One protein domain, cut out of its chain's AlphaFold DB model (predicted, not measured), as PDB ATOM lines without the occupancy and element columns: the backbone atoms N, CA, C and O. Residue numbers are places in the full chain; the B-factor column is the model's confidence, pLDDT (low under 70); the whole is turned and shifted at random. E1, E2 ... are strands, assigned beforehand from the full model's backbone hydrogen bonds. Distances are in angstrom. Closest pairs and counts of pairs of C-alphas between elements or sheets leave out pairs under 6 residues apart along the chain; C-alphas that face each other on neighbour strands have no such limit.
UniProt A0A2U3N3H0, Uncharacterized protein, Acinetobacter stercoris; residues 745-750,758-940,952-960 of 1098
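This is residues 745 to 750, 758 to 940 and 952 to 960 of the 1098 residues of an uncharacterized protein of Acinetobacter stercoris (UniProt A0A2U3N3H0). Two sandwiches of strands stand end to end, a larger lobe with E1 to E8 and a smaller one with E9 to E15; the far end of the long, bent E8 and residues 879 to 881 bridge them. In the large lobe the sheets E1 E8 E3 E6 and E2 E7 E4 E5 lie face to face as a jelly roll; in the small lobe the sheet E9 E14 E13 E12 is partly face to face with E11 E10 E15. The printed part has 198 residues with no named helix and 15 strands, E1 to E15 along the chain; its class is all strand, each sheet antiparallel. It is extended, with a radius of gyration of the C-alphas of 32.1 A and spans of 102 by 37 by 22 A.

E1 (residues 758 to 768), E8 (857 to 878), E3 (795 to 803) and E6 (835 to 840) are neighbours in that order, with N 764 and O 866 at 2.9 A, N 798 and O 863 at 2.8 A, and N 799 and O 836 at 2.8 A, within hydrogen-bond range. E8 bends by 83 degrees at residue 872. E2 (779 to 786), E7 (846 to 854), E4 (810 to 818) and E5 (824 to 831) follow suit, with N 782 and O 850 at 2.9 A, N 815 and O 851 at 2.7 A, and, in the hairpin E4 and E5, N 812 and O 829 at 2.9 A. These twisted sheets are face to face, 10.2 A centre to centre, strands at 19 degrees; E1 with E8, E2 with E7, E3 with E6 and E4 with E5 are the jelly roll's nested antiparallel pairs. E9 (882 to 885) neighbours E14 (933 to 938), N 884 and O 934 at 3.0 A. E14, E13 (924 to 929) and E12 (916 to 920) form two hairpins and a meander, each strand the antiparallel neighbour of the one before, with N 927 and O 935, and N 919 and O 926, at 2.8 A. E10 (896 to 901) forms a hairpin with E11 (904 to 907), N 906 and O 899 at 2.8 A, and neighbours E15 (952 to 954), N 897 and O 953 at 2.8 A. These two sheets' planes are 31 degrees apart; E8 and E14 are apart.

E1 begins at C-alpha 758 (-3.000, 22.693, -48.727) and is 30.8 A long. E8, 50.7 A, ends at C-alpha 878 (-7.773, 22.413, -57.033). E3 is 27.0 A, E14 17.0 A.

The farthest C-alphas, Phe 806 and Val 956, are 102.2 A apart. The printed part has two cuts: across the first, C-alphas 750 and 758 are 26.4 A apart, and across the second, C-alphas 940 and 952 are 30.2 A apart. Of the links printed whole, none is long. Mean pLDDT of the printed part is 83.8; residues 769 to 776, 803 to 808, 832, 903 and 909 to 914 are under 70.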
ATOM      1  N   THR A 745      -0.388  39.600 -88.218       93.25
ATOM      2  CA  THR A 745       0.711  39.410 -87.262       93.25
ATOM      3  C   THR A 745       0.402  38.216 -86.356       93.25
ATOM      4  O   THR A 745      -0.770  37.859 -86.221       93.25
ATOM      5  N   ALA A 746       1.437  37.620 -85.757       93.06
ATOM      6  CA  ALA A 746       1.330  36.727 -84.601       93.06
ATOM      7  C   ALA A 746       2.291  37.228 -83.523       93.06
ATOM      8  O   ALA A 746       3.456  37.489 -83.831       93.06
ATOM      9  N   SER A 747       1.819  37.369 -82.293       93.31
ATOM     10  CA  SER A 747       2.594  37.916 -81.178       93.31
ATOM     11  C   SER A 747       2.626  36.920 -80.025       93.31
ATOM     12  O   SER A 747       1.699  36.142 -79.851       93.31
ATOM     13  N   ASN A 748       3.700  36.917 -79.232       94.31
ATOM     14  CA  ASN A 748       3.809  35.986 -78.105       94.31
ATOM     15  C   ASN A 748       2.719  36.237 -77.053       94.31
ATOM     16  O   ASN A 748       2.408  37.386 -76.728       94.31
ATOM     17  N   ASP A 749       2.209  35.151 -76.485       94.50
ATOM     18  CA  ASP A 749       1.173  35.127 -75.462       94.50
ATOM     19  C   ASP A 749       1.732  34.572 -74.156       94.50
ATOM     20  O   ASP A 749       2.549  33.649 -74.153       94.50
ATOM     21  N   PHE A 750       1.254  35.117 -73.043       94.56
ATOM     22  CA  PHE A 750       1.682  34.726 -71.707       94.56
ATOM     23  C   PHE A 750       0.461  34.616 -70.808       94.56
ATOM     24  O   PHE A 750      -0.334  35.554 -70.723       94.56
ATOM     25  N   THR A 758      -2.836  22.526 -50.179       92.69
ATOM     26  CA  THR A 758      -3.000  22.693 -48.727       92.69
ATOM     27  C   THR A 758      -2.192  21.658 -47.973       92.69
ATOM     28  O   THR A 758      -1.995  20.539 -48.462       92.69
ATOM     29  N   ASN A 759      -1.755  22.025 -46.769       90.12
ATOM     30  CA  ASN A 759      -1.017  21.127 -45.894       90.12
ATOM     31  C   ASN A 759      -1.780  19.806 -45.643       90.12
ATOM     32  O   ASN A 759      -3.008  19.769 -45.475       90.12
ATOM     33  N   VAL A 760      -1.058  18.687 -45.636       89.25
ATOM     34  CA  VAL A 760      -1.634  17.354 -45.441       89.25
ATOM     35  C   VAL A 760      -1.883  17.077 -43.958       89.25
ATOM     36  O   VAL A 760      -0.968  16.898 -43.157       89.25
ATOM     37  N   GLU A 761      -3.158  16.908 -43.605       85.81
ATOM     38  CA  GLU A 761      -3.581  16.360 -42.313       85.81
ATOM     39  C   GLU A 761      -3.951  14.870 -42.444       85.81
ATOM     40  O   GLU A 761      -4.900  14.500 -43.146       85.81
ATOM     41  N   THR A 762      -3.242  14.003 -41.718       82.75
ATOM     42  CA  THR A 762      -3.530  12.566 -41.635       82.75
ATOM     43  C   THR A 762      -4.196  12.220 -40.307       82.75
ATOM     44  O   THR A 762      -3.724  12.580 -39.227       82.75
ATOM     45  N   LYS A 763      -5.281  11.440 -40.365       83.50
ATOM     46  CA  LYS A 763      -5.903  10.829 -39.182       83.50
ATOM     47  C   LYS A 763      -5.492   9.368 -39.092       83.50
ATOM     48  O   LYS A 763      -5.838   8.585 -39.973       83.50
ATOM     49  N   ILE A 764      -4.803   8.990 -38.018       83.81
ATOM     50  CA  ILE A 764      -4.554   7.581 -37.698       83.81
ATOM     51  C   ILE A 764      -5.524   7.168 -36.595       83.81
ATOM     52  O   ILE A 764      -5.442   7.578 -35.436       83.81
ATOM     53  N   GLU A 765      -6.509   6.383 -37.011       85.88
ATOM     54  CA  GLU A 765      -7.601   5.913 -36.178       85.88
ATOM     55  C   GLU A 765      -7.736   4.401 -36.338       85.88
ATOM     56  O   GLU A 765      -7.788   3.871 -37.450       85.88
ATOM     57  N   PHE A 766      -7.800   3.690 -35.218       85.44
ATOM     58  CA  PHE A 766      -8.240   2.304 -35.205       85.44
ATOM     59  C   PHE A 766      -9.256   2.119 -34.088       85.44
ATOM     60  O   PHE A 766      -8.934   2.176 -32.900       85.44
ATOM     61  N   ILE A 767     -10.500   1.901 -34.514       81.31
ATOM     62  CA  ILE A 767     -11.625   1.607 -33.636       81.31
ATOM     63  C   ILE A 767     -11.957   0.119 -33.760       81.31
ATOM     64  O   ILE A 767     -12.445  -0.367 -34.778       81.31
ATOM     65  N   GLU A 768     -11.685  -0.613 -32.698       80.00
ATOM     66  CA  GLU A 768     -11.841  -2.054 -32.579       80.00
ATOM     67  C   GLU A 768     -13.059  -2.326 -31.692       80.00
ATOM     68  O   GLU A 768     -12.945  -2.392 -30.464       80.00
ATOM     69  N   VAL A 769     -14.243  -2.408 -32.312       66.88
ATOM     70  CA  VAL A 769     -15.532  -2.556 -31.599       66.88
ATOM     71  C   VAL A 769     -16.355  -3.763 -32.056       66.88
ATOM     72  O   VAL A 769     -17.339  -4.101 -31.403       66.88
ATOM     73  N   ASP A 770     -15.976  -4.440 -33.143       54.28
ATOM     74  CA  ASP A 770     -16.902  -5.325 -33.859       54.28
ATOM     75  C   ASP A 770     -16.324  -6.725 -34.114       54.28
ATOM     76  O   ASP A 770     -15.791  -7.068 -35.171       54.28
ATOM     77  N   LYS A 771     -16.459  -7.585 -33.105       51.28
ATOM     78  CA  LYS A 771     -16.545  -9.036 -33.313       51.28
ATOM     79  C   LYS A 771     -17.788  -9.534 -32.586       51.28
ATOM     80  O   LYS A 771     -18.033  -9.066 -31.473       51.28
ATOM     81  N   PRO A 772     -18.519 -10.537 -33.115       52.16
ATOM     82  CA  PRO A 772     -19.823 -10.987 -32.597       52.16
ATOM     83  C   PRO A 772     -19.834 -11.518 -31.142       52.16
ATOM     84  O   PRO A 772     -20.846 -12.045 -30.688       52.16
ATOM     85  N   LEU A 773     -18.728 -11.394 -30.398       52.75
ATOM     86  CA  LEU A 773     -18.537 -11.853 -29.022       52.75
ATOM     87  C   LEU A 773     -17.772 -10.869 -28.094       52.75
ATOM     88  O   LEU A 773     -17.460 -11.286 -26.983       52.75
ATOM     89  N   HIS A 774     -17.464  -9.619 -28.496       55.84
ATOM     90  CA  HIS A 774     -16.749  -8.608 -27.667       55.84
ATOM     91  C   HIS A 774     -15.502  -9.153 -26.933       55.84
ATOM     92  O   HIS A 774     -15.424  -9.127 -25.706       55.84
ATOM     93  N   ASN A 775     -14.545  -9.755 -27.653       63.06
ATOM     94  CA  ASN A 775     -13.433 -10.454 -27.002       63.06
ATOM     95  C   ASN A 775     -12.149 -10.449 -27.846       63.06
ATOM     96  O   ASN A 775     -11.969 -11.304 -28.717       63.06
ATOM     97  N   TYR A 776     -11.235  -9.527 -27.536       69.75
ATOM     98  CA  TYR A 776      -9.871  -9.475 -28.083       69.75
ATOM     99  C   TYR A 776      -8.873 -10.327 -27.275       69.75
ATOM    100  O   TYR A 776      -7.675 -10.328 -27.541       69.75
ATOM    101  N   GLY A 777      -9.355 -11.102 -26.297       77.19
ATOM    102  CA  GLY A 777      -8.515 -11.869 -25.387       77.19
ATOM    103  C   GLY A 777      -7.859 -10.981 -24.329       77.19
ATOM    104  O   GLY A 777      -8.435  -9.990 -23.884       77.19
ATOM    105  N   LYS A 778      -6.660 -11.378 -23.889       83.56
ATOM    106  CA  LYS A 778      -5.888 -10.685 -22.845       83.56
ATOM    107  C   LYS A 778      -4.839  -9.717 -23.394       83.56
ATOM    108  O   LYS A 778      -4.232  -9.010 -22.605       83.56
ATOM    109  N   SER A 779      -4.600  -9.692 -24.703       87.06
ATOM    110  CA  SER A 779      -3.530  -8.891 -25.302       87.06
ATOM    111  C   SER A 779      -3.913  -8.381 -26.687       87.06
ATOM    112  O   SER A 779      -4.437  -9.152 -27.490       87.06
ATOM    113  N   TYR A 780      -3.570  -7.135 -26.992       89.06
ATOM    114  CA  TYR A 780      -3.678  -6.522 -28.312       89.06
ATOM    115  C   TYR A 780      -2.360  -5.842 -28.672       89.06
ATOM    116  O   TYR A 780      -1.762  -5.193 -27.819       89.06
ATOM    117  N   ASN A 781      -1.924  -5.982 -29.924       90.06
ATOM    118  CA  ASN A 781      -0.752  -5.291 -30.448       90.06
ATOM    119  C   ASN A 781      -1.096  -4.627 -31.781       90.06
ATOM    120  O   ASN A 781      -1.783  -5.236 -32.604       90.06
ATOM    121  N   LYS A 782      -0.592  -3.414 -31.999       91.94
ATOM    122  CA  LYS A 782      -0.740  -2.673 -33.251       91.94
ATOM    123  C   LYS A 782       0.528  -1.891 -33.546       91.94
ATOM    124  O   LYS A 782       1.084  -1.271 -32.647       91.94
ATOM    125  N   GLU A 783       0.939  -1.913 -34.804       92.75
ATOM    126  CA  GLU A 783       2.017  -1.074 -35.319       92.75
ATOM    127  C   GLU A 783       1.429   0.007 -36.228       92.75
ATOM    128  O   GLU A 783       0.430  -0.241 -36.920       92.75
ATOM    129  N   PHE A 784       2.001   1.206 -36.170       91.31
ATOM    130  CA  PHE A 784       1.639   2.349 -37.006       91.31
ATOM    131  C   PHE A 784       2.800   3.347 -37.087       91.31
ATOM    132  O   PHE A 784       3.645   3.389 -36.198       91.31
ATOM    133  N   ASP A 785       2.823   4.166 -38.132       88.31
ATOM    134  CA  ASP A 785       3.830   5.209 -38.331       88.31
ATOM    135  C   ASP A 785       3.238   6.588 -38.041       88.31
ATOM    136  O   ASP A 785       2.106   6.871 -38.431       88.31
ATOM    137  N   VAL A 786       4.005   7.453 -37.380       86.25
ATOM    138  CA  VAL A 786       3.689   8.879 -37.224       86.25
ATOM    139  C   VAL A 786       4.694   9.680 -38.049       86.25
ATOM    140  O   VAL A 786       5.906   9.521 -37.883       86.25
ATOM    141  N   ALA A 787       4.200  10.521 -38.959       82.94
ATOM    142  CA  ALA A 787       5.025  11.401 -39.786       82.94
ATOM    143  C   ALA A 787       5.584  12.597 -38.982       82.94
ATOM    144  O   ALA A 787       5.198  12.821 -37.834       82.94
ATOM    145  N   ALA A 788       6.512  13.363 -39.573       83.00
ATOM    146  CA  ALA A 788       6.906  14.660 -39.003       83.00
ATOM    147  C   ALA A 788       5.707  15.603 -39.033       83.00
ATOM    148  O   ALA A 788       4.975  15.616 -40.019       83.00
ATOM    149  N   HIS A 789       5.513  16.367 -37.963       81.50
ATOM    150  CA  HIS A 789       4.358  17.233 -37.818       81.50
ATOM    151  C   HIS A 789       4.691  18.520 -37.084       81.50
ATOM    152  O   HIS A 789       5.630  18.572 -36.292       81.50
ATOM    153  N   VAL A 790       3.893  19.539 -37.377       75.94
ATOM    154  CA  VAL A 790       4.063  20.928 -36.913       75.94
ATOM    155  C   VAL A 790       3.169  21.241 -35.718       75.94
ATOM    156  O   VAL A 790       3.466  22.100 -34.892       75.94
ATOM    157  N   LYS A 791       2.100  20.454 -35.565       77.00
ATOM    158  CA  LYS A 791       1.177  20.489 -34.437       77.00
ATOM    159  C   LYS A 791       1.373  19.258 -33.558       77.00
ATOM    160  O   LYS A 791       1.275  18.157 -34.101       77.00
ATOM    161  N   PRO A 792       1.503  19.405 -32.222       71.69
ATOM    162  CA  PRO A 792       1.519  18.267 -31.314       71.69
ATOM    163  C   PRO A 792       0.342  17.321 -31.577       71.69
ATOM    164  O   PRO A 792      -0.826  17.729 -31.510       71.69
ATOM    165  N   ALA A 793       0.635  16.062 -31.889       73.12
ATOM    166  CA  ALA A 793      -0.352  15.074 -32.286       73.12
ATOM    167  C   ALA A 793      -1.331  14.811 -31.131       73.12
ATOM    168  O   ALA A 793      -0.995  14.171 -30.128       73.12
ATOM    169  N   VAL A 794      -2.577  15.291 -31.255       73.00
ATOM    170  CA  VAL A 794      -3.612  15.080 -30.231       73.00
ATOM    171  C   VAL A 794      -4.029  13.619 -30.257       73.00
ATOM    172  O   VAL A 794      -4.859  13.199 -31.062       73.00
ATOM    173  N   THR A 795      -3.443  12.843 -29.353       84.12
ATOM    174  CA  THR A 795      -3.604  11.395 -29.339       84.12
ATOM    175  C   THR A 795      -4.482  10.968 -28.172       84.12
ATOM    176  O   THR A 795      -4.162  11.234 -27.013       84.12
ATOM    177  N   THR A 796      -5.580  10.265 -28.448       88.50
ATOM    178  CA  THR A 796      -6.425   9.650 -27.416       88.50
ATOM    179  C   THR A 796      -6.426   8.131 -27.544       88.50
ATOM    180  O   THR A 796      -6.452   7.589 -28.647       88.50
ATOM    181  N   LEU A 797      -6.383   7.442 -26.402       89.88
ATOM    182  CA  LEU A 797      -6.514   5.990 -26.299       89.88
ATOM    183  C   LEU A 797      -7.595   5.662 -25.270       89.88
ATOM    184  O   LEU A 797      -7.442   5.954 -24.082       89.88
ATOM    185  N   SER A 798      -8.665   5.022 -25.735       88.44
ATOM    186  CA  SER A 798      -9.748   4.507 -24.902       88.44
ATOM    187  C   SER A 798      -9.813   2.983 -24.999       88.44
ATOM    188  O   SER A 798      -9.925   2.421 -26.085       88.44
ATOM    189  N   VAL A 799      -9.751   2.286 -23.868       88.00
ATOM    190  CA  VAL A 799      -9.783   0.818 -23.787       88.00
ATOM    191  C   VAL A 799     -10.766   0.399 -22.707       88.00
ATOM    192  O   VAL A 799     -10.689   0.871 -21.572       88.00
ATOM    193  N   THR A 800     -11.666  -0.527 -23.028       85.19
ATOM    194  CA  THR A 800     -12.594  -1.112 -22.049       85.19
ATOM    195  C   THR A 800     -12.347  -2.606 -21.874       85.19
ATOM    196  O   THR A 800     -11.958  -3.308 -22.811       85.19
ATOM    197  N   THR A 801     -12.550  -3.097 -20.650       84.62
ATOM    198  CA  THR A 801     -12.399  -4.516 -20.306       84.62
ATOM    199  C   THR A 801     -13.610  -5.061 -19.550       84.62
ATOM    200  O   THR A 801     -14.300  -4.321 -18.843       84.62
ATOM    201  N   SER A 802     -13.817  -6.378 -19.623       79.25
ATOM    202  CA  SER A 802     -14.724  -7.125 -18.741       79.25
ATOM    203  C   SER A 802     -13.998  -8.076 -17.798       79.25
ATOM    204  O   SER A 802     -12.893  -8.545 -18.064       79.25
ATOM    205  N   THR A 803     -14.649  -8.375 -16.674       69.88
ATOM    206  CA  THR A 803     -14.175  -9.300 -15.635       69.88
ATOM    207  C   THR A 803     -14.524 -10.747 -15.926       69.88
ATOM    208  O   THR A 803     -15.653 -11.050 -16.320       69.88
ATOM    209  N   ASP A 804     -13.630 -11.661 -15.558       64.56
ATOM    210  CA  ASP A 804     -13.995 -13.062 -15.357       64.56
ATOM    211  C   ASP A 804     -14.812 -13.236 -14.052       64.56
ATOM    212  O   ASP A 804     -14.546 -12.590 -13.040       64.56
ATOM    213  N   VAL A 805     -15.804 -14.141 -14.063       56.72
ATOM    214  CA  VAL A 805     -16.930 -14.297 -13.096       56.72
ATOM    215  C   VAL A 805     -16.530 -14.524 -11.612       56.72
ATOM    216  O   VAL A 805     -17.396 -14.659 -10.753       56.72
ATOM    217  N   PHE A 806     -15.233 -14.566 -11.277       57.41
ATOM    218  CA  PHE A 806     -14.710 -14.923  -9.947       57.41
ATOM    219  C   PHE A 806     -13.654 -13.961  -9.351       57.41
ATOM    220  O   PHE A 806     -13.111 -14.271  -8.289       57.41
ATOM    221  N   LYS A 807     -13.351 -12.809  -9.972       57.91
ATOM    222  CA  LYS A 807     -12.399 -11.799  -9.445       57.91
ATOM    223  C   LYS A 807     -13.042 -10.415  -9.338       57.91
ATOM    224  O   LYS A 807     -13.921 -10.096 -10.127       57.91
ATOM    225  N   SER A 808     -12.612  -9.608  -8.358       61.31
ATOM    226  CA  SER A 808     -13.198  -8.282  -8.123       61.31
ATOM    227  C   SER A 808     -12.640  -7.192  -9.038       61.31
ATOM    228  O   SER A 808     -13.424  -6.341  -9.411       61.31
ATOM    229  N   ASN A 809     -11.357  -7.227  -9.448       76.81
ATOM    230  CA  ASN A 809     -10.720  -6.153 -10.232       76.81
ATOM    231  C   ASN A 809      -9.899  -6.715 -11.415       76.81
ATOM    232  O   ASN A 809      -9.261  -7.757 -11.283       76.81
ATOM    233  N   VAL A 810      -9.872  -5.998 -12.543       82.06
ATOM    234  CA  VAL A 810      -9.032  -6.233 -13.732       82.06
ATOM    235  C   VAL A 810      -7.833  -5.288 -13.703       82.06
ATOM    236  O   VAL A 810      -8.023  -4.095 -13.484       82.06
ATOM    237  N   VAL A 811      -6.624  -5.804 -13.955       86.44
ATOM    238  CA  VAL A 811      -5.413  -5.003 -14.212       86.44
ATOM    239  C   VAL A 811      -5.215  -4.880 -15.723       86.44
ATOM    240  O   VAL A 811      -5.097  -5.898 -16.404       86.44
ATOM    241  N   LEU A 812      -5.176  -3.651 -16.237       88.44
ATOM    242  CA  LEU A 812      -4.962  -3.323 -17.646       88.44
ATOM    243  C   LEU A 812      -3.709  -2.458 -17.781       88.44
ATOM    244  O   LEU A 812      -3.629  -1.410 -17.147       88.44
ATOM    245  N   THR A 813      -2.767  -2.869 -18.624       90.06
ATOM    246  CA  THR A 813      -1.539  -2.131 -18.932       90.06
ATOM    247  C   THR A 813      -1.481  -1.820 -20.419       90.06
ATOM    248  O   THR A 813      -1.640  -2.732 -21.226       90.06
ATOM    249  N   TYR A 814      -1.202  -0.573 -20.791       92.19
ATOM    250  CA  TYR A 814      -0.756  -0.250 -22.148       92.19
ATOM    251  C   TYR A 814       0.737   0.088 -22.145       92.19
ATOM    252  O   TYR A 814       1.277   0.575 -21.152       92.19
ATOM    253  N   THR A 815       1.409  -0.195 -23.252       91.81
ATOM    254  CA  THR A 815       2.786   0.197 -23.551       91.81
ATOM    255  C   THR A 815       2.833   0.687 -24.989       91.81
ATOM    256  O   THR A 815       2.453  -0.051 -25.890       91.81
ATOM    257  N   LEU A 816       3.266   1.922 -25.200       92.00
ATOM    258  CA  LEU A 816       3.480   2.512 -26.516       92.00
ATOM    259  C   LEU A 816       4.975   2.776 -26.682       92.00
ATOM    260  O   LEU A 816       5.552   3.505 -25.880       92.00
ATOM    261  N   THR A 817       5.592   2.171 -27.690       92.94
ATOM    262  CA  THR A 817       7.034   2.284 -27.953       92.94
ATOM    263  C   THR A 817       7.263   2.946 -29.301       92.94
ATOM    264  O   THR A 817       6.800   2.402 -30.299       92.94
ATOM    265  N   ASN A 818       7.992   4.063 -29.346       92.44
ATOM    266  CA  ASN A 818       8.581   4.573 -30.584       92.44
ATOM    267  C   ASN A 818       9.852   3.759 -30.852       92.44
ATOM    268  O   ASN A 818      10.863   3.923 -30.171       92.44
ATOM    269  N   THR A 819       9.814   2.837 -31.807       91.12
ATOM    270  CA  THR A 819      10.961   1.973 -32.119       91.12
ATOM    271  C   THR A 819      12.042   2.699 -32.920       91.12
ATOM    272  O   THR A 819      13.153   2.181 -33.030       91.12
ATOM    273  N   THR A 820      11.753   3.895 -33.443       91.94
ATOM    274  CA  THR A 820      12.731   4.763 -34.110       91.94
ATOM    275  C   THR A 820      13.602   5.510 -33.102       91.94
ATOM    276  O   THR A 820      14.820   5.530 -33.265       91.94
ATOM    277  N   THR A 821      13.014   6.098 -32.055       90.12
ATOM    278  CA  THR A 821      13.760   6.864 -31.031       90.12
ATOM    279  C   THR A 821      14.141   6.027 -29.807       90.12
ATOM    280  O   THR A 821      15.118   6.332 -29.128       90.12
ATOM    281  N   GLY A 822      13.402   4.948 -29.540       87.12
ATOM    282  CA  GLY A 822      13.539   4.110 -28.347       87.12
ATOM    283  C   GLY A 822      12.684   4.560 -27.157       87.12
ATOM    284  O   GLY A 822      12.782   3.952 -26.089       87.12
ATOM    285  N   ASP A 823      11.849   5.588 -27.316       87.62
ATOM    286  CA  ASP A 823      10.993   6.101 -26.243       87.62
ATOM    287  C   ASP A 823       9.843   5.137 -25.919       87.62
ATOM    288  O   ASP A 823       9.193   4.594 -26.815       87.62
ATOM    289  N   VAL A 824       9.567   4.931 -24.626       88.56
ATOM    290  CA  VAL A 824       8.545   3.988 -24.140       88.56
ATOM    291  C   VAL A 824       7.614   4.665 -23.134       88.56
ATOM    292  O   VAL A 824       8.055   5.166 -22.099       88.56
ATOM    293  N   PHE A 825       6.308   4.595 -23.391       86.56
ATOM    294  CA  PHE A 825       5.248   5.079 -22.505       86.56
ATOM    295  C   PHE A 825       4.426   3.907 -21.973       86.56
ATOM    296  O   PHE A 825       3.796   3.193 -22.749       86.56
ATOM    297  N   THR A 826       4.376   3.723 -20.652       88.81
ATOM    298  CA  THR A 826       3.618   2.634 -20.013       88.81
ATOM    299  C   THR A 826       2.686   3.174 -18.933       88.81
ATOM    300  O   THR A 826       3.093   3.986 -18.102       88.81
ATOM    301  N   HIS A 827       1.449   2.677 -18.888       87.50
ATOM    302  CA  HIS A 827       0.507   2.966 -17.804       87.50
ATOM    303  C   HIS A 827      -0.324   1.739 -17.450       87.50
ATOM    304  O   HIS A 827      -0.688   0.957 -18.331       87.50
ATOM    305  N   THR A 828      -0.689   1.623 -16.174       86.81
ATOM    306  CA  THR A 828      -1.462   0.500 -15.637       86.81
ATOM    307  C   THR A 828      -2.638   1.002 -14.801       86.81
ATOM    308  O   THR A 828      -2.463   1.837 -13.916       86.81
ATOM    309  N   VAL A 829      -3.834   0.457 -15.040       85.38
ATOM    310  CA  VAL A 829      -5.077   0.759 -14.309       85.38
ATOM    311  C   VAL A 829      -5.631  -0.520 -13.682       85.38
ATOM    312  O   VAL A 829      -5.530  -1.598 -14.263       85.38
ATOM    313  N   THR A 830      -6.226  -0.426 -12.488       82.88
ATOM    314  CA  THR A 830      -6.865  -1.562 -11.801       82.88
ATOM    315  C   THR A 830      -8.262  -1.197 -11.294       82.88
ATOM    316  O   THR A 830      -8.381  -0.310 -10.452       82.88
ATOM    317  N   ALA A 831      -9.320  -1.873 -11.762       76.44
ATOM    318  CA  ALA A 831     -10.710  -1.597 -11.351       76.44
ATOM    319  C   ALA A 831     -11.671  -2.769 -11.628       76.44
ATOM    320  O   ALA A 831     -11.336  -3.658 -12.405       76.44
ATOM    321  N   ASP A 832     -12.884  -2.745 -11.060       67.31
ATOM    322  CA  ASP A 832     -13.926  -3.773 -11.263       67.31
ATOM    323  C   ASP A 832     -14.338  -3.970 -12.725       67.31
ATOM    324  O   ASP A 832     -14.781  -5.038 -13.106       67.31
ATOM    325  N   LYS A 833     -14.185  -2.949 -13.562       72.06
ATOM    326  CA  LYS A 833     -14.142  -3.040 -15.025       72.06
ATOM    327  C   LYS A 833     -13.122  -2.002 -15.447       72.06
ATOM    328  O   LYS A 833     -13.422  -0.809 -15.386       72.06
ATOM    329  N   ALA A 834     -11.893  -2.417 -15.740       75.88
ATOM    330  CA  ALA A 834     -10.847  -1.457 -16.062       75.88
ATOM    331  C   ALA A 834     -11.211  -0.748 -17.370       75.88
ATOM    332  O   ALA A 834     -11.315  -1.378 -18.426       75.88
ATOM    333  N   LYS A 835     -11.441   0.560 -17.262       82.38
ATOM    334  CA  LYS A 835     -11.548   1.482 -18.382       82.38
ATOM    335  C   LYS A 835     -10.337   2.398 -18.330       82.38
ATOM    336  O   LYS A 835     -10.068   2.999 -17.290       82.38
ATOM    337  N   LEU A 836      -9.609   2.459 -19.431       83.06
ATOM    338  CA  LEU A 836      -8.529   3.404 -19.647       83.06
ATOM    339  C   LEU A 836      -9.041   4.427 -20.652       83.06
ATOM    340  O   LEU A 836      -9.355   4.032 -21.761       83.06
ATOM    341  N   ASP A 837      -9.117   5.696 -20.270       85.50
ATOM    342  CA  ASP A 837      -9.337   6.807 -21.196       85.50
ATOM    343  C   ASP A 837      -8.213   7.810 -20.941       85.50
ATOM    344  O   ASP A 837      -8.167   8.429 -19.873       85.50
ATOM    345  N   ILE A 838      -7.267   7.925 -21.869       86.00
ATOM    346  CA  ILE A 838      -6.100   8.799 -21.710       86.00
ATOM    347  C   ILE A 838      -5.856   9.632 -22.959       86.00
ATOM    348  O   ILE A 838      -6.101   9.191 -24.084       86.00
ATOM    349  N   THR A 839      -5.302  10.819 -22.740       83.94
ATOM    350  CA  THR A 839      -4.639  11.608 -23.775       83.94
ATOM    351  C   THR A 839      -3.144  11.354 -23.646       83.94
ATOM    352  O   THR A 839      -2.572  11.547 -22.571       83.94
ATOM    353  N   LEU A 840      -2.536  10.844 -24.710       82.19
ATOM    354  CA  LEU A 840      -1.098  10.613 -24.785       82.19
ATOM    355  C   LEU A 840      -0.374  11.945 -25.050       82.19
ATOM    356  O   LEU A 840      -0.995  12.868 -25.585       82.19
ATOM    357  N   PRO A 841       0.906  12.077 -24.649       77.44
ATOM    358  CA  PRO A 841       1.719  13.218 -25.057       77.44
ATOM    359  C   PRO A 841       1.872  13.243 -26.580       77.44
ATOM    360  O   PRO A 841       1.520  12.277 -27.263       77.44
ATOM    361  N   ASP A 842       2.422  14.346 -27.079       82.25
ATOM    362  CA  ASP A 842       2.836  14.440 -28.471       82.25
ATOM    363  C   ASP A 842       3.671  13.218 -28.871       82.25
ATOM    364  O   ASP A 842       4.490  12.733 -28.081       82.25
ATOM    365  N   LEU A 843       3.415  12.691 -30.064       85.19
ATOM    366  CA  LEU A 843       4.060  11.489 -30.575       85.19
ATOM    367  C   LEU A 843       5.038  11.898 -31.674       85.19
ATOM    368  O   LEU A 843       4.600  11.994 -32.815       85.19
ATOM    369  N   PRO A 844       6.346  12.079 -31.394       85.44
ATOM    370  CA  PRO A 844       7.335  12.441 -32.407       85.44
ATOM    371  C   PRO A 844       7.323  11.508 -33.616       85.44
ATOM    372  O   PRO A 844       6.949  10.339 -33.496       85.44
ATOM    373  N   LYS A 845       7.828  11.988 -34.759       87.69
ATOM    374  CA  LYS A 845       8.008  11.165 -35.962       87.69
ATOM    375  C   LYS A 845       8.683   9.831 -35.625       87.69
ATOM    376  O   LYS A 845       9.726   9.800 -34.968       87.69
ATOM    377  N   GLY A 846       8.123   8.733 -36.118       89.12
ATOM    378  CA  GLY A 846       8.709   7.409 -35.948       89.12
ATOM    379  C   GLY A 846       7.716   6.272 -36.131       89.12
ATOM    380  O   GLY A 846       6.517   6.483 -36.307       89.12
ATOM    381  N   HIS A 847       8.246   5.058 -36.070       91.75
ATOM    382  CA  HIS A 847       7.469   3.828 -36.074       91.75
ATOM    383  C   HIS A 847       7.053   3.475 -34.643       91.75
ATOM    384  O   HIS A 847       7.892   3.426 -33.742       91.75
ATOM    385  N   TYR A 848       5.767   3.221 -34.421       92.62
ATOM    386  CA  TYR A 848       5.202   2.954 -33.104       92.62
ATOM    387  C   TYR A 848       4.654   1.542 -32.989       92.62
ATOM    388  O   TYR A 848       3.927   1.064 -33.855       92.62
ATOM    389  N   GLN A 849       4.920   0.917 -31.844       93.38
ATOM    390  CA  GLN A 849       4.304  -0.334 -31.423       93.38
ATOM    391  C   GLN A 849       3.465  -0.097 -30.159       93.38
ATOM    392  O   GLN A 849       3.997   0.214 -29.090       93.38
ATOM    393  N   LEU A 850       2.144  -0.246 -30.277       91.81
ATOM    394  CA  LEU A 850       1.188  -0.221 -29.172       91.81
ATOM    395  C   LEU A 850       0.887  -1.647 -28.712       91.81
ATOM    396  O   LEU A 850       0.355  -2.446 -29.477       91.81
ATOM    397  N   SER A 851       1.136  -1.932 -27.440       91.88
ATOM    398  CA  SER A 851       0.805  -3.182 -26.761       91.88
ATOM    399  C   SER A 851      -0.152  -2.924 -25.603       91.88
ATOM    400  O   SER A 851       0.140  -2.131 -24.714       91.88
ATOM    401  N   ILE A 852      -1.282  -3.622 -25.564       91.62
ATOM    402  CA  ILE A 852      -2.288  -3.526 -24.502       91.62
ATOM    403  C   ILE A 852      -2.475  -4.914 -23.904       91.62
ATOM    404  O   ILE A 852      -2.822  -5.844 -24.622       91.62
ATOM    405  N   ASN A 853      -2.277  -5.061 -22.598       90.50
ATOM    406  CA  ASN A 853      -2.350  -6.331 -21.885       90.50
ATOM    407  C   ASN A 853      -3.281  -6.232 -20.673       90.50
ATOM    408  O   ASN A 853      -3.136  -5.346 -19.835       90.50
ATOM    409  N   SER A 854      -4.210  -7.173 -20.552       87.75
ATOM    410  CA  SER A 854      -5.116  -7.344 -19.420       87.75
ATOM    411  C   SER A 854      -4.784  -8.647 -18.689       87.75
ATOM    412  O   SER A 854      -4.841  -9.730 -19.274       87.75
ATOM    413  N   GLU A 855      -4.442  -8.573 -17.403       83.88
ATOM    414  CA  GLU A 855      -4.011  -9.750 -16.632       83.88
ATOM    415  C   GLU A 855      -5.185 -10.681 -16.290       83.88
ATOM    416  O   GLU A 855      -5.091 -11.905 -16.433       83.88
ATOM    417  N   ASP A 856      -6.312 -10.094 -15.881       78.50
ATOM    418  CA  ASP A 856      -7.422 -10.781 -15.199       78.50
ATOM    419  C   ASP A 856      -8.811 -10.525 -15.814       78.50
ATOM    420  O   ASP A 856      -9.822 -11.011 -15.303       78.50
ATOM    421  N   GLY A 857      -8.862  -9.796 -16.928       78.56
ATOM    422  CA  GLY A 857     -10.073  -9.520 -17.702       78.56
ATOM    423  C   GLY A 857      -9.850  -9.668 -19.205       78.56
ATOM    424  O   GLY A 857      -8.729  -9.932 -19.652       78.56
ATOM    425  N   LYS A 858     -10.902  -9.483 -19.997       83.25
ATOM    426  CA  LYS A 858     -10.833  -9.500 -21.467       83.25
ATOM    427  C   LYS A 858     -10.965  -8.090 -22.012       83.25
ATOM    428  O   LYS A 858     -11.772  -7.323 -21.497       83.25
ATOM    429  N   ILE A 859     -10.194  -7.767 -23.045       86.75
ATOM    430  CA  ILE A 859     -10.304  -6.492 -23.760       86.75
ATOM    431  C   ILE A 859     -11.544  -6.553 -24.661       86.75
ATOM    432  O   ILE A 859     -11.682  -7.483 -25.464       86.75
ATOM    433  N   GLU A 860     -12.445  -5.587 -24.496       83.56
ATOM    434  CA  GLU A 860     -13.731  -5.522 -25.203       83.56
ATOM    435  C   GLU A 860     -13.704  -4.527 -26.358       83.56
ATOM    436  O   GLU A 860     -14.191  -4.854 -27.437       83.56
ATOM    437  N   SER A 861     -13.113  -3.349 -26.143       86.25
ATOM    438  CA  SER A 861     -12.962  -2.326 -27.175       86.25
ATOM    439  C   SER A 861     -11.636  -1.592 -27.058       86.25
ATOM    440  O   SER A 861     -11.130  -1.391 -25.948       86.25
ATOM    441  N   ILE A 862     -11.117  -1.146 -28.200       88.31
ATOM    442  CA  ILE A 862      -9.988  -0.215 -28.294       88.31
ATOM    443  C   ILE A 862     -10.391   0.887 -29.265       88.31
ATOM    444  O   ILE A 862     -10.858   0.600 -30.361       88.31
ATOM    445  N   ASP A 863     -10.234   2.134 -28.855       89.12
ATOM    446  CA  ASP A 863     -10.429   3.307 -29.695       89.12
ATOM    447  C   ASP A 863      -9.179   4.176 -29.563       89.12
ATOM    448  O   ASP A 863      -8.934   4.774 -28.512       89.12
ATOM    449  N   PHE A 864      -8.342   4.156 -30.595       89.44
ATOM    450  CA  PHE A 864      -7.168   5.012 -30.697       89.44
ATOM    451  C   PHE A 864      -7.389   6.020 -31.809       89.44
ATOM    452  O   PHE A 864      -7.704   5.627 -32.935       89.44
ATOM    453  N   LYS A 865      -7.163   7.299 -31.508       88.81
ATOM    454  CA  LYS A 865      -7.258   8.395 -32.474       88.81
ATOM    455  C   LYS A 865      -6.065   9.311 -32.327       88.81
ATOM    456  O   LYS A 865      -5.804   9.792 -31.227       88.81
ATOM    457  N   THR A 866      -5.397   9.598 -33.431       84.81
ATOM    458  CA  THR A 866      -4.391  10.652 -33.522       84.81
ATOM    459  C   THR A 866      -4.552  11.425 -34.825       84.81
ATOM    460  O   THR A 866      -5.061  10.902 -35.821       84.81
ATOM    461  N   THR A 867      -4.189  12.700 -34.801       81.50
ATOM    462  CA  THR A 867      -4.262  13.605 -35.949       81.50
ATOM    463  C   THR A 867      -2.912  14.279 -36.101       81.50
ATOM    464  O   THR A 867      -2.406  14.858 -35.141       81.50
ATOM    465  N   VAL A 868      -2.335  14.139 -37.287       82.25
ATOM    466  CA  VAL A 868      -0.959  14.507 -37.613       82.25
ATOM    467  C   VAL A 868      -1.025  15.510 -38.754       82.25
ATOM    468  O   VAL A 868      -1.533  15.175 -39.821       82.25
ATOM    469  N   LEU A 869      -0.549  16.729 -38.512       84.06
ATOM    470  CA  LEU A 869      -0.449  17.784 -39.522       84.06
ATOM    471  C   LEU A 869       0.986  17.827 -40.033       84.06
ATOM    472  O   LEU A 869       1.888  18.076 -39.235       84.06
ATOM    473  N   HIS A 870       1.209  17.486 -41.295       84.00
ATOM    474  CA  HIS A 870       2.537  17.172 -41.813       84.00
ATOM    475  C   HIS A 870       3.381  18.433 -42.015       84.00
ATOM    476  O   HIS A 870       2.887  19.453 -42.459       84.00
ATOM    477  N   SER A 871       4.684  18.382 -41.731       83.31
ATOM    478  CA  SER A 871       5.515  19.599 -41.776       83.31
ATOM    479  C   SER A 871       5.995  20.047 -43.151       83.31
ATOM    480  O   SER A 871       6.562  21.126 -43.255       83.31
ATOM    481  N   LYS A 872       5.884  19.181 -44.161       86.12
ATOM    482  CA  LYS A 872       6.427  19.405 -45.514       86.12
ATOM    483  C   LYS A 872       5.538  18.851 -46.624       86.12
ATOM    484  O   LYS A 872       5.893  18.958 -47.790       86.12
ATOM    485  N   ASP A 873       4.448  18.178 -46.255       87.62
ATOM    486  CA  ASP A 873       3.638  17.442 -47.216       87.62
ATOM    487  C   ASP A 873       2.401  18.282 -47.529       87.62
ATOM    488  O   ASP A 873       1.592  18.561 -46.641       87.62
ATOM    489  N   TYR A 874       2.261  18.650 -48.796       90.56
ATOM    490  CA  TYR A 874       1.119  19.370 -49.342       90.56
ATOM    491  C   TYR A 874       0.387  18.473 -50.337       90.56
ATOM    492  O   TYR A 874       0.954  17.522 -50.875       90.56
ATOM    493  N   LYS A 875      -0.908  18.721 -50.524       91.31
ATOM    494  CA  LYS A 875      -1.716  18.026 -51.529       91.31
ATOM    495  C   LYS A 875      -2.487  19.023 -52.369       91.31
ATOM    496  O   LYS A 875      -3.056  19.984 -51.839       91.31
ATOM    497  N   VAL A 876      -2.600  18.709 -53.650       92.25
ATOM    498  CA  VAL A 876      -3.441  19.441 -54.591       92.25
ATOM    499  C   VAL A 876      -4.910  19.267 -54.216       92.25
ATOM    500  O   VAL A 876      -5.406  18.147 -54.050       92.25
ATOM    501  N   ILE A 877      -5.614  20.386 -54.073       92.12
ATOM    502  CA  ILE A 877      -7.062  20.416 -53.828       92.12
ATOM    503  C   ILE A 877      -7.844  21.046 -54.979       92.12
ATOM    504  O   ILE A 877      -9.045  20.791 -55.081       92.12
ATOM    505  N   ASP A 878      -7.180  21.821 -55.839       91.25
ATOM    506  CA  ASP A 878      -7.773  22.413 -57.033       91.25
ATOM    507  C   ASP A 878      -6.735  22.591 -58.149       91.25
ATOM    508  O   ASP A 878      -5.627  23.068 -57.908       91.25
ATOM    509  N   THR A 879      -7.118  22.229 -59.372       90.62
ATOM    510  CA  THR A 879      -6.339  22.408 -60.610       90.62
ATOM    511  C   THR A 879      -7.200  23.213 -61.583       90.62
ATOM    512  O   THR A 879      -7.896  22.621 -62.424       90.62
ATOM    513  N   PRO A 880      -7.258  24.545 -61.427       92.06
ATOM    514  CA  PRO A 880      -8.173  25.362 -62.206       92.06
ATOM    515  C   PRO A 880      -7.810  25.318 -63.694       92.06
ATOM    516  O   PRO A 880      -6.649  25.431 -64.073       92.06
ATOM    517  N   GLU A 881      -8.822  25.155 -64.548       93.69
ATOM    518  CA  GLU A 881      -8.674  25.335 -65.994       93.69
ATOM    519  C   GLU A 881      -8.688  26.833 -66.316       93.69
ATOM    520  O   GLU A 881      -9.597  27.552 -65.883       93.69
ATOM    521  N   ILE A 882      -7.726  27.293 -67.115       95.69
ATOM    522  CA  ILE A 882      -7.699  28.668 -67.630       95.69
ATOM    523  C   ILE A 882      -8.149  28.712 -69.089       95.69
ATOM    524  O   ILE A 882      -8.077  27.720 -69.814       95.69
ATOM    525  N   ASN A 883      -8.655  29.873 -69.505       96.25
ATOM    526  CA  ASN A 883      -9.079  30.137 -70.877       96.25
ATOM    527  C   ASN A 883      -8.361  31.398 -71.355       96.25
ATOM    528  O   ASN A 883      -8.435  32.413 -70.664       96.25
ATOM    529  N   GLY A 884      -7.756  31.346 -72.536       95.69
ATOM    530  CA  GLY A 884      -7.062  32.480 -73.146       95.69
ATOM    531  C   GLY A 884      -7.366  32.603 -74.636       95.69
ATOM    532  O   GLY A 884      -8.217  31.883 -75.178       95.69
ATOM    533  N   LYS A 885      -6.703  33.551 -75.302       94.50
ATOM    534  CA  LYS A 885      -6.864  33.815 -76.735       94.50
ATOM    535  C   LYS A 885      -5.537  34.190 -77.385       94.50
ATOM    536  O   LYS A 885      -5.050  35.285 -77.159       94.50
ATOM    537  N   LEU A 886      -5.071  33.335 -78.292       94.12
ATOM    538  CA  LEU A 886      -3.862  33.533 -79.103       94.12
ATOM    539  C   LEU A 886      -3.924  34.780 -79.994       94.12
ATOM    540  O   LEU A 886      -2.910  35.299 -80.410       94.12
ATOM    541  N   PHE A 887      -5.127  35.242 -80.349       92.44
ATOM    542  CA  PHE A 887      -5.294  36.355 -81.288       92.44
ATOM    543  C   PHE A 887      -5.573  37.699 -80.606       92.44
ATOM    544  O   PHE A 887      -5.942  38.659 -81.280       92.44
ATOM    545  N   GLU A 888      -5.530  37.782 -79.275       92.56
ATOM    546  CA  GLU A 888      -5.970  38.987 -78.558       92.56
ATOM    547  C   GLU A 888      -5.059  40.198 -78.806       92.56
ATOM    548  O   GLU A 888      -5.548  41.326 -78.910       92.56
ATOM    549  N   ASN A 889      -3.761  39.955 -78.970       90.88
ATOM    550  CA  ASN A 889      -2.722  40.936 -79.289       90.88
ATOM    551  C   ASN A 889      -2.364  40.970 -80.794       90.88
ATOM    552  O   ASN A 889      -1.477  41.723 -81.194       90.88
ATOM    553  N   ASP A 890      -3.084  40.220 -81.636       93.44
ATOM    554  CA  ASP A 890      -2.806  40.097 -83.066       93.44
ATOM    555  C   ASP A 890      -3.635  41.040 -83.938       93.44
ATOM    556  O   ASP A 890      -4.787  41.387 -83.657       93.44
ATOM    557  N   THR A 891      -3.074  41.415 -85.088       92.06
ATOM    558  CA  THR A 891      -3.755  42.238 -86.091       92.06
ATOM    559  C   THR A 891      -3.900  41.478 -87.410       92.06
ATOM    560  O   THR A 891      -3.100  40.623 -87.765       92.06
ATOM    561  N   GLY A 892      -4.953  41.775 -88.180       89.75
ATOM    562  CA  GLY A 892      -5.194  41.115 -89.471       89.75
ATOM    563  C   GLY A 892      -5.830  39.723 -89.369       89.75
ATOM    564  O   GLY A 892      -5.885  39.011 -90.363       89.75
ATOM    565  N   ILE A 893      -6.405  39.367 -88.215       88.94
ATOM    566  CA  ILE A 893      -7.002  38.050 -87.903       88.94
ATOM    567  C   ILE A 893      -7.966  37.536 -88.994       88.94
ATOM    568  O   ILE A 893      -7.997  36.348 -89.299       88.94
ATOM    569  N   LYS A 894      -8.716  38.424 -89.671       86.81
ATOM    570  CA  LYS A 894      -9.624  38.069 -90.792       86.81
ATOM    571  C   LYS A 894      -8.923  37.378 -91.978       86.81
ATOM    572  O   LYS A 894      -9.586  36.742 -92.807       86.81
ATOM    573  N   ASN A 895      -7.612  37.578 -92.092       87.75
ATOM    574  CA  ASN A 895      -6.753  37.054 -93.143       87.75
ATOM    575  C   ASN A 895      -6.043  35.763 -92.721       87.75
ATOM    576  O   ASN A 895      -5.443  35.127 -93.582       87.75
ATOM    577  N   ILE A 896      -6.134  35.351 -91.452       89.38
ATOM    578  CA  ILE A 896      -5.629  34.058 -90.989       89.38
ATOM    579  C   ILE A 896      -6.509  32.961 -91.595       89.38
ATOM    580  O   ILE A 896      -7.738  33.014 -91.508       89.38
ATOM    581  N   ALA A 897      -5.885  31.989 -92.251       84.75
ATOM    582  CA  ALA A 897      -6.529  30.795 -92.784       84.75
ATOM    583  C   ALA A 897      -6.459  29.629 -91.802       84.75
ATOM    584  O   ALA A 897      -7.411  28.854 -91.741       84.75
ATOM    585  N   SER A 898      -5.376  29.508 -91.035       85.62
ATOM    586  CA  SER A 898      -5.212  28.428 -90.065       85.62
ATOM    587  C   SER A 898      -4.235  28.750 -88.930       85.62
ATOM    588  O   SER A 898      -3.419  29.666 -89.023       85.62
ATOM    589  N   ILE A 899      -4.343  27.981 -87.845       89.69
ATOM    590  CA  ILE A 899      -3.435  27.934 -86.695       89.69
ATOM    591  C   ILE A 899      -2.814  26.547 -86.664       89.69
ATOM    592  O   ILE A 899      -3.540  25.555 -86.727       89.69
ATOM    593  N   LYS A 900      -1.499  26.456 -86.521       85.62
ATOM    594  CA  LYS A 900      -0.762  25.198 -86.462       85.62
ATOM    595  C   LYS A 900       0.077  25.129 -85.190       85.62
ATOM    596  O   LYS A 900       0.778  26.081 -84.870       85.62
ATOM    597  N   VAL A 901       0.034  23.998 -84.488       82.88
ATOM    598  CA  VAL A 901       0.931  23.683 -83.364       82.88
ATOM    599  C   VAL A 901       1.501  22.286 -83.583       82.88
ATOM    600  O   VAL A 901       0.752  21.311 -83.700       82.88
ATOM    601  N   GLY A 902       2.826  22.182 -83.704       71.38
ATOM    602  CA  GLY A 902       3.470  20.960 -84.194       71.38
ATOM    603  C   GLY A 902       2.900  20.552 -85.559       71.38
ATOM    604  O   GLY A 902       2.838  21.365 -86.477       71.38
ATOM    605  N   ASN A 903       2.424  19.313 -85.695       66.31
ATOM    606  CA  ASN A 903       1.801  18.808 -86.929       66.31
ATOM    607  C   ASN A 903       0.268  18.958 -86.981       66.31
ATOM    608  O   ASN A 903      -0.358  18.511 -87.943       66.31
ATOM    609  N   LYS A 904      -0.354  19.561 -85.959       71.44
ATOM    610  CA  LYS A 904      -1.811  19.744 -85.877       71.44
ATOM    611  C   LYS A 904      -2.180  21.142 -86.361       71.44
ATOM    612  O   LYS A 904      -1.584  22.116 -85.919       71.44
ATOM    613  N   GLU A 905      -3.164  21.245 -87.252       79.81
ATOM    614  CA  GLU A 905      -3.574  22.505 -87.881       79.81
ATOM    615  C   GLU A 905      -5.106  22.667 -87.844       79.81
ATOM    616  O   GLU A 905      -5.847  21.732 -88.152       79.81
ATOM    617  N   LEU A 906      -5.586  23.853 -87.461       77.88
ATOM    618  CA  LEU A 906      -6.995  24.252 -87.430       77.88
ATOM    619  C   LEU A 906      -7.233  25.383 -88.411       77.88
ATOM    620  O   LEU A 906      -6.614  26.431 -88.294       77.88
ATOM    621  N   TYR A 907      -8.185  25.212 -89.319       77.62
ATOM    622  CA  TYR A 907      -8.585  26.264 -90.249       77.62
ATOM    623  C   TYR A 907      -9.592  27.216 -89.593       77.62
ATOM    624  O   TYR A 907     -10.479  26.773 -88.862       77.62
ATOM    625  N   SER A 908      -9.458  28.515 -89.852       70.06
ATOM    626  CA  SER A 908     -10.092  29.604 -89.097       70.06
ATOM    627  C   SER A 908     -11.606  29.741 -89.293       70.06
ATOM    628  O   SER A 908     -12.258  30.402 -88.486       70.06
ATOM    629  N   ASP A 909     -12.212  29.124 -90.319       69.31
ATOM    630  CA  ASP A 909     -13.663  29.208 -90.522       69.31
ATOM    631  C   ASP A 909     -14.424  28.428 -89.418       69.31
ATOM    632  O   ASP A 909     -14.384  27.187 -89.355       69.31
ATOM    633  N   PRO A 910     -15.190  29.122 -88.551       59.34
ATOM    634  CA  PRO A 910     -15.875  28.494 -87.424       59.34
ATOM    635  C   PRO A 910     -16.969  27.502 -87.855       59.34
ATOM    636  O   PRO A 910     -17.343  26.627 -87.070       59.34
ATOM    637  N   ASN A 911     -17.460  27.577 -89.096       57.12
ATOM    638  CA  ASN A 911     -18.514  26.709 -89.627       57.12
ATOM    639  C   ASN A 911     -17.983  25.498 -90.413       57.12
ATOM    640  O   ASN A 911     -18.789  24.679 -90.859       57.12
ATOM    641  N   LYS A 912     -16.660  25.373 -90.593       58.50
ATOM    642  CA  LYS A 912     -16.044  24.430 -91.541       58.50
ATOM    643  C   LYS A 912     -14.788  23.772 -90.958       58.50
ATOM    644  O   LYS A 912     -13.865  24.474 -90.576       58.50
ATOM    645  N   GLY A 913     -14.711  22.447 -90.838       60.25
ATOM    646  CA  GLY A 913     -13.494  21.743 -90.380       60.25
ATOM    647  C   GLY A 913     -13.524  21.309 -88.906       60.25
ATOM    648  O   GLY A 913     -14.526  21.528 -88.222       60.25
ATOM    649  N   ALA A 914     -12.427  20.733 -88.392       65.69
ATOM    650  CA  ALA A 914     -12.347  20.174 -87.032       65.69
ATOM    651  C   ALA A 914     -12.344  21.292 -85.984       65.69
ATOM    652  O   ALA A 914     -11.633  22.267 -86.168       65.69
ATOM    653  N   LYS A 915     -13.150  21.184 -84.919       72.81
ATOM    654  CA  LYS A 915     -13.431  22.302 -83.991       72.81
ATOM    655  C   LYS A 915     -12.257  22.720 -83.103       72.81
ATOM    656  O   LYS A 915     -12.148  23.901 -82.791       72.81
ATOM    657  N   GLU A 916     -11.446  21.757 -82.691       82.81
ATOM    658  CA  GLU A 916     -10.354  21.918 -81.731       82.81
ATOM    659  C   GLU A 916      -9.364  20.752 -81.883       82.81
ATOM    660  O   GLU A 916      -9.698  19.721 -82.480       82.81
ATOM    661  N   PHE A 917      -8.175  20.889 -81.306       77.31
ATOM    662  CA  PHE A 917      -7.304  19.761 -80.964       77.31
ATOM    663  C   PHE A 917      -6.631  20.017 -79.614       77.31
ATOM    664  O   PHE A 917      -6.643  21.139 -79.116       77.31
ATOM    665  N   SER A 918      -6.055  18.975 -79.010       83.31
ATOM    666  CA  SER A 918      -5.276  19.100 -77.772       83.31
ATOM    667  C   SER A 918      -3.815  18.698 -77.962       83.31
ATOM    668  O   SER A 918      -3.505  17.864 -78.820       83.31
ATOM    669  N   ILE A 919      -2.938  19.313 -77.178       78.88
ATOM    670  CA  ILE A 919      -1.492  19.096 -77.109       78.88
ATOM    671  C   ILE A 919      -1.161  18.801 -75.650       78.88
ATOM    672  O   ILE A 919      -1.617  19.517 -74.758       78.88
ATOM    673  N   GLU A 920      -0.372  17.763 -75.408       78.44
ATOM    674  CA  GLU A 920       0.143  17.466 -74.074       78.44
ATOM    675  C   GLU A 920       1.435  18.258 -73.855       78.44
ATOM    676  O   GLU A 920       2.413  18.070 -74.576       78.44
ATOM    677  N   GLY A 921       1.428  19.160 -72.878       78.44
ATOM    678  CA  GLY A 921       2.628  19.787 -72.335       78.44
ATOM    679  C   GLY A 921       3.252  18.939 -71.226       78.44
ATOM    680  O   GLY A 921       2.758  17.865 -70.859       78.44
ATOM    681  N   ASN A 922       4.354  19.428 -70.662       81.62
ATOM    682  CA  ASN A 922       5.000  18.786 -69.517       81.62
ATOM    683  C   ASN A 922       4.163  18.955 -68.243       81.62
ATOM    684  O   ASN A 922       4.097  18.030 -67.425       81.62
ATOM    685  N   TYR A 923       3.510  20.112 -68.097       88.69
ATOM    686  CA  TYR A 923       2.819  20.528 -66.875       88.69
ATOM    687  C   TYR A 923       1.293  20.587 -67.026       88.69
ATOM    688  O   TYR A 923       0.588  20.706 -66.026       88.69
ATOM    689  N   GLY A 924       0.754  20.409 -68.236       88.62
ATOM    690  CA  GLY A 924      -0.688  20.407 -68.485       88.62
ATOM    691  C   GLY A 924      -1.065  20.149 -69.940       88.62
ATOM    692  O   GLY A 924      -0.212  19.983 -70.806       88.62
ATOM    693  N   THR A 925      -2.364  20.093 -70.213       88.94
ATOM    694  CA  THR A 925      -2.911  19.865 -71.557       88.94
ATOM    695  C   THR A 925      -3.463  21.172 -72.117       88.94
ATOM    696  O   THR A 925      -4.349  21.780 -71.511       88.94
ATOM    697  N   LEU A 926      -2.986  21.578 -73.295       91.88
ATOM    698  CA  LEU A 926      -3.486  22.723 -74.057       91.88
ATOM    699  C   LEU A 926      -4.522  22.254 -75.085       91.88
ATOM    700  O   LEU A 926      -4.212  21.432 -75.941       91.88
ATOM    701  N   THR A 927      -5.729  22.808 -75.068       91.38
ATOM    702  CA  THR A 927      -6.749  22.636 -76.113       91.38
ATOM    703  C   THR A 927      -6.899  23.935 -76.897       91.38
ATOM    704  O   THR A 927      -7.286  24.950 -76.328       91.38
ATOM    705  N   VAL A 928      -6.632  23.906 -78.204       91.62
ATOM    706  CA  VAL A 928      -6.707  25.082 -79.091       91.62
ATOM    707  C   VAL A 928      -7.962  25.011 -79.954       91.62
ATOM    708  O   VAL A 928      -8.296  23.950 -80.488       91.62
ATOM    709  N   TYR A 929      -8.635  26.147 -80.122       88.44
ATOM    710  CA  TYR A 929      -9.829  26.321 -80.947       88.44
ATOM    711  C   TYR A 929      -9.528  27.150 -82.203       88.44
ATOM    712  O   TYR A 929      -8.598  27.951 -82.249       88.44
ATOM    713  N   LYS A 930     -10.358  26.993 -83.242       82.12
ATOM    714  CA  LYS A 930     -10.189  27.691 -84.535       82.12
ATOM    715  C   LYS A 930     -10.197  29.214 -84.455       82.12
ATOM    716  O   LYS A 930      -9.632  29.872 -85.322       82.12
ATOM    717  N   ASP A 931     -10.916  29.768 -83.485       85.38
ATOM    718  CA  ASP A 931     -11.055  31.213 -83.302       85.38
ATOM    719  C   ASP A 931      -9.882  31.820 -82.520       85.38
ATOM    720  O   ASP A 931      -9.951  32.983 -82.125       85.38
ATOM    721  N   GLY A 932      -8.829  31.030 -82.285       89.75
ATOM    722  CA  GLY A 932      -7.666  31.406 -81.495       89.75
ATOM    723  C   GLY A 932      -7.904  31.330 -79.995       89.75
ATOM    724  O   GLY A 932      -6.959  31.526 -79.239       89.75
ATOM    725  N   SER A 933      -9.122  31.034 -79.523       93.56
ATOM    726  CA  SER A 933      -9.301  30.729 -78.105       93.56
ATOM    727  C   SER A 933      -8.602  29.423 -77.747       93.56
ATOM    728  O   SER A 933      -8.401  28.544 -78.590       93.56
ATOM    729  N   TYR A 934      -8.220  29.289 -76.486       96.12
ATOM    730  CA  TYR A 934      -7.637  28.062 -75.977       96.12
ATOM    731  C   TYR A 934      -8.053  27.819 -74.527       96.12
ATOM    732  O   TYR A 934      -8.481  28.731 -73.814       96.12
ATOM    733  N   LYS A 935      -7.929  26.564 -74.105       97.25
ATOM    734  CA  LYS A 935      -8.054  26.116 -72.720       97.25
ATOM    735  C   LYS A 935      -6.784  25.424 -72.294       97.25
ATOM    736  O   LYS A 935      -6.215  24.677 -73.082       97.25
ATOM    737  N   TYR A 936      -6.392  25.612 -71.047       96.75
ATOM    738  CA  TYR A 936      -5.274  24.881 -70.479       96.75
ATOM    739  C   TYR A 936      -5.657  24.262 -69.143       96.75
ATOM    740  O   TYR A 936      -6.220  24.935 -68.274       96.75
ATOM    741  N   HIS A 937      -5.364  22.971 -68.997       94.81
ATOM    742  CA  HIS A 937      -5.643  22.204 -67.791       94.81
ATOM    743  C   HIS A 937      -4.341  21.664 -67.176       94.81
ATOM    744  O   HIS A 937      -3.715  20.793 -67.785       94.81
ATOM    745  N   PRO A 938      -3.940  22.132 -65.978       94.25
ATOM    746  CA  PRO A 938      -2.751  21.637 -65.290       94.25
ATOM    747  C   PRO A 938      -2.818  20.144 -64.958       94.25
ATOM    748  O   PRO A 938      -3.865  19.603 -64.593       94.25
ATOM    749  N   LYS A 939      -1.668  19.476 -65.003       86.38
ATOM    750  CA  LYS A 939      -1.501  18.049 -64.716       86.38
ATOM    751  C   LYS A 939      -1.149  17.814 -63.245       86.38
ATOM    752  O   LYS A 939      -0.086  17.290 -62.922       86.38
ATOM    753  N   GLY A 940      -2.069  18.144 -62.342       84.12
ATOM    754  CA  GLY A 940      -1.914  17.847 -60.912       84.12
ATOM    755  C   GLY A 940      -0.666  18.492 -60.295       84.12
ATOM    756  O   GLY A 940      -0.553  19.707 -60.305       84.12
ATOM    757  N   THR A 952       0.578  30.945 -87.203       92.81
ATOM    758  CA  THR A 952      -0.627  31.391 -87.898       92.81
ATOM    759  C   THR A 952      -0.305  31.530 -89.374       92.81
ATOM    760  O   THR A 952       0.648  32.197 -89.782       92.81
ATOM    761  N   ILE A 953      -1.094  30.850 -90.193       88.69
ATOM    762  CA  ILE A 953      -0.906  30.803 -91.636       88.69
ATOM    763  C   ILE A 953      -2.033  31.606 -92.252       88.69
ATOM    764  O   ILE A 953      -3.213  31.391 -91.964       88.69
ATOM    765  N   SER A 954      -1.681  32.560 -93.098       90.50
ATOM    766  CA  SER A 954      -2.653  33.418 -93.750       90.50
ATOM    767  C   SER A 954      -3.311  32.761 -94.961       90.50
ATOM    768  O   SER A 954      -2.863  31.739 -95.478       90.50
ATOM    769  N   LYS A 955      -4.357  33.400 -95.489       85.31
ATOM    770  CA  LYS A 955      -5.040  32.995 -96.729       85.31
ATOM    771  C   LYS A 955      -4.149  33.033 -97.973       85.31
ATOM    772  O   LYS A 955      -4.553  32.514 -99.008       85.31
ATOM    773  N   VAL A 956      -2.956  33.619 -97.882       85.06
ATOM    774  CA  VAL A 956      -1.960  33.641 -98.964       85.06
ATOM    775  C   VAL A 956      -0.690  32.876 -98.590       85.06
ATOM    776  O   VAL A 956       0.331  33.037 -99.234       85.06
ATOM    777  N   GLY A 957      -0.733  32.057 -97.535       82.75
ATOM    778  CA  GLY A 957       0.382  31.195 -97.146       82.75
ATOM    779  C   GLY A 957       1.516  31.891 -96.392       82.75
ATOM    780  O   GLY A 957       2.503  31.233 -96.079       82.75
ATOM    781  N   THR A 958       1.397  33.182 -96.049       87.81
ATOM    782  CA  THR A 958       2.373  33.817 -95.146       87.81
ATOM    783  C   THR A 958       2.270  33.196 -93.762       87.81
ATOM    784  O   THR A 958       1.166  33.042 -93.234       87.81
ATOM    785  N   VAL A 959       3.418  32.856 -93.186       89.44
ATOM    786  CA  VAL A 959       3.521  32.243 -91.864       89.44
ATOM    787  C   VAL A 959       4.043  33.285 -90.886       89.44
ATOM    788  O   VAL A 959       5.080  33.900 -91.131       89.44
ATOM    789  N   GLU A 960       3.332  33.464 -89.781       92.38
ATOM    790  CA  GLU A 960       3.826  34.168 -88.599       92.38
ATOM    791  C   GLU A 960       3.968  33.141 -87.470       92.38
ATOM    792  O   GLU A 960       3.144  32.231 -87.354       92.38
TER     793      GLU A 960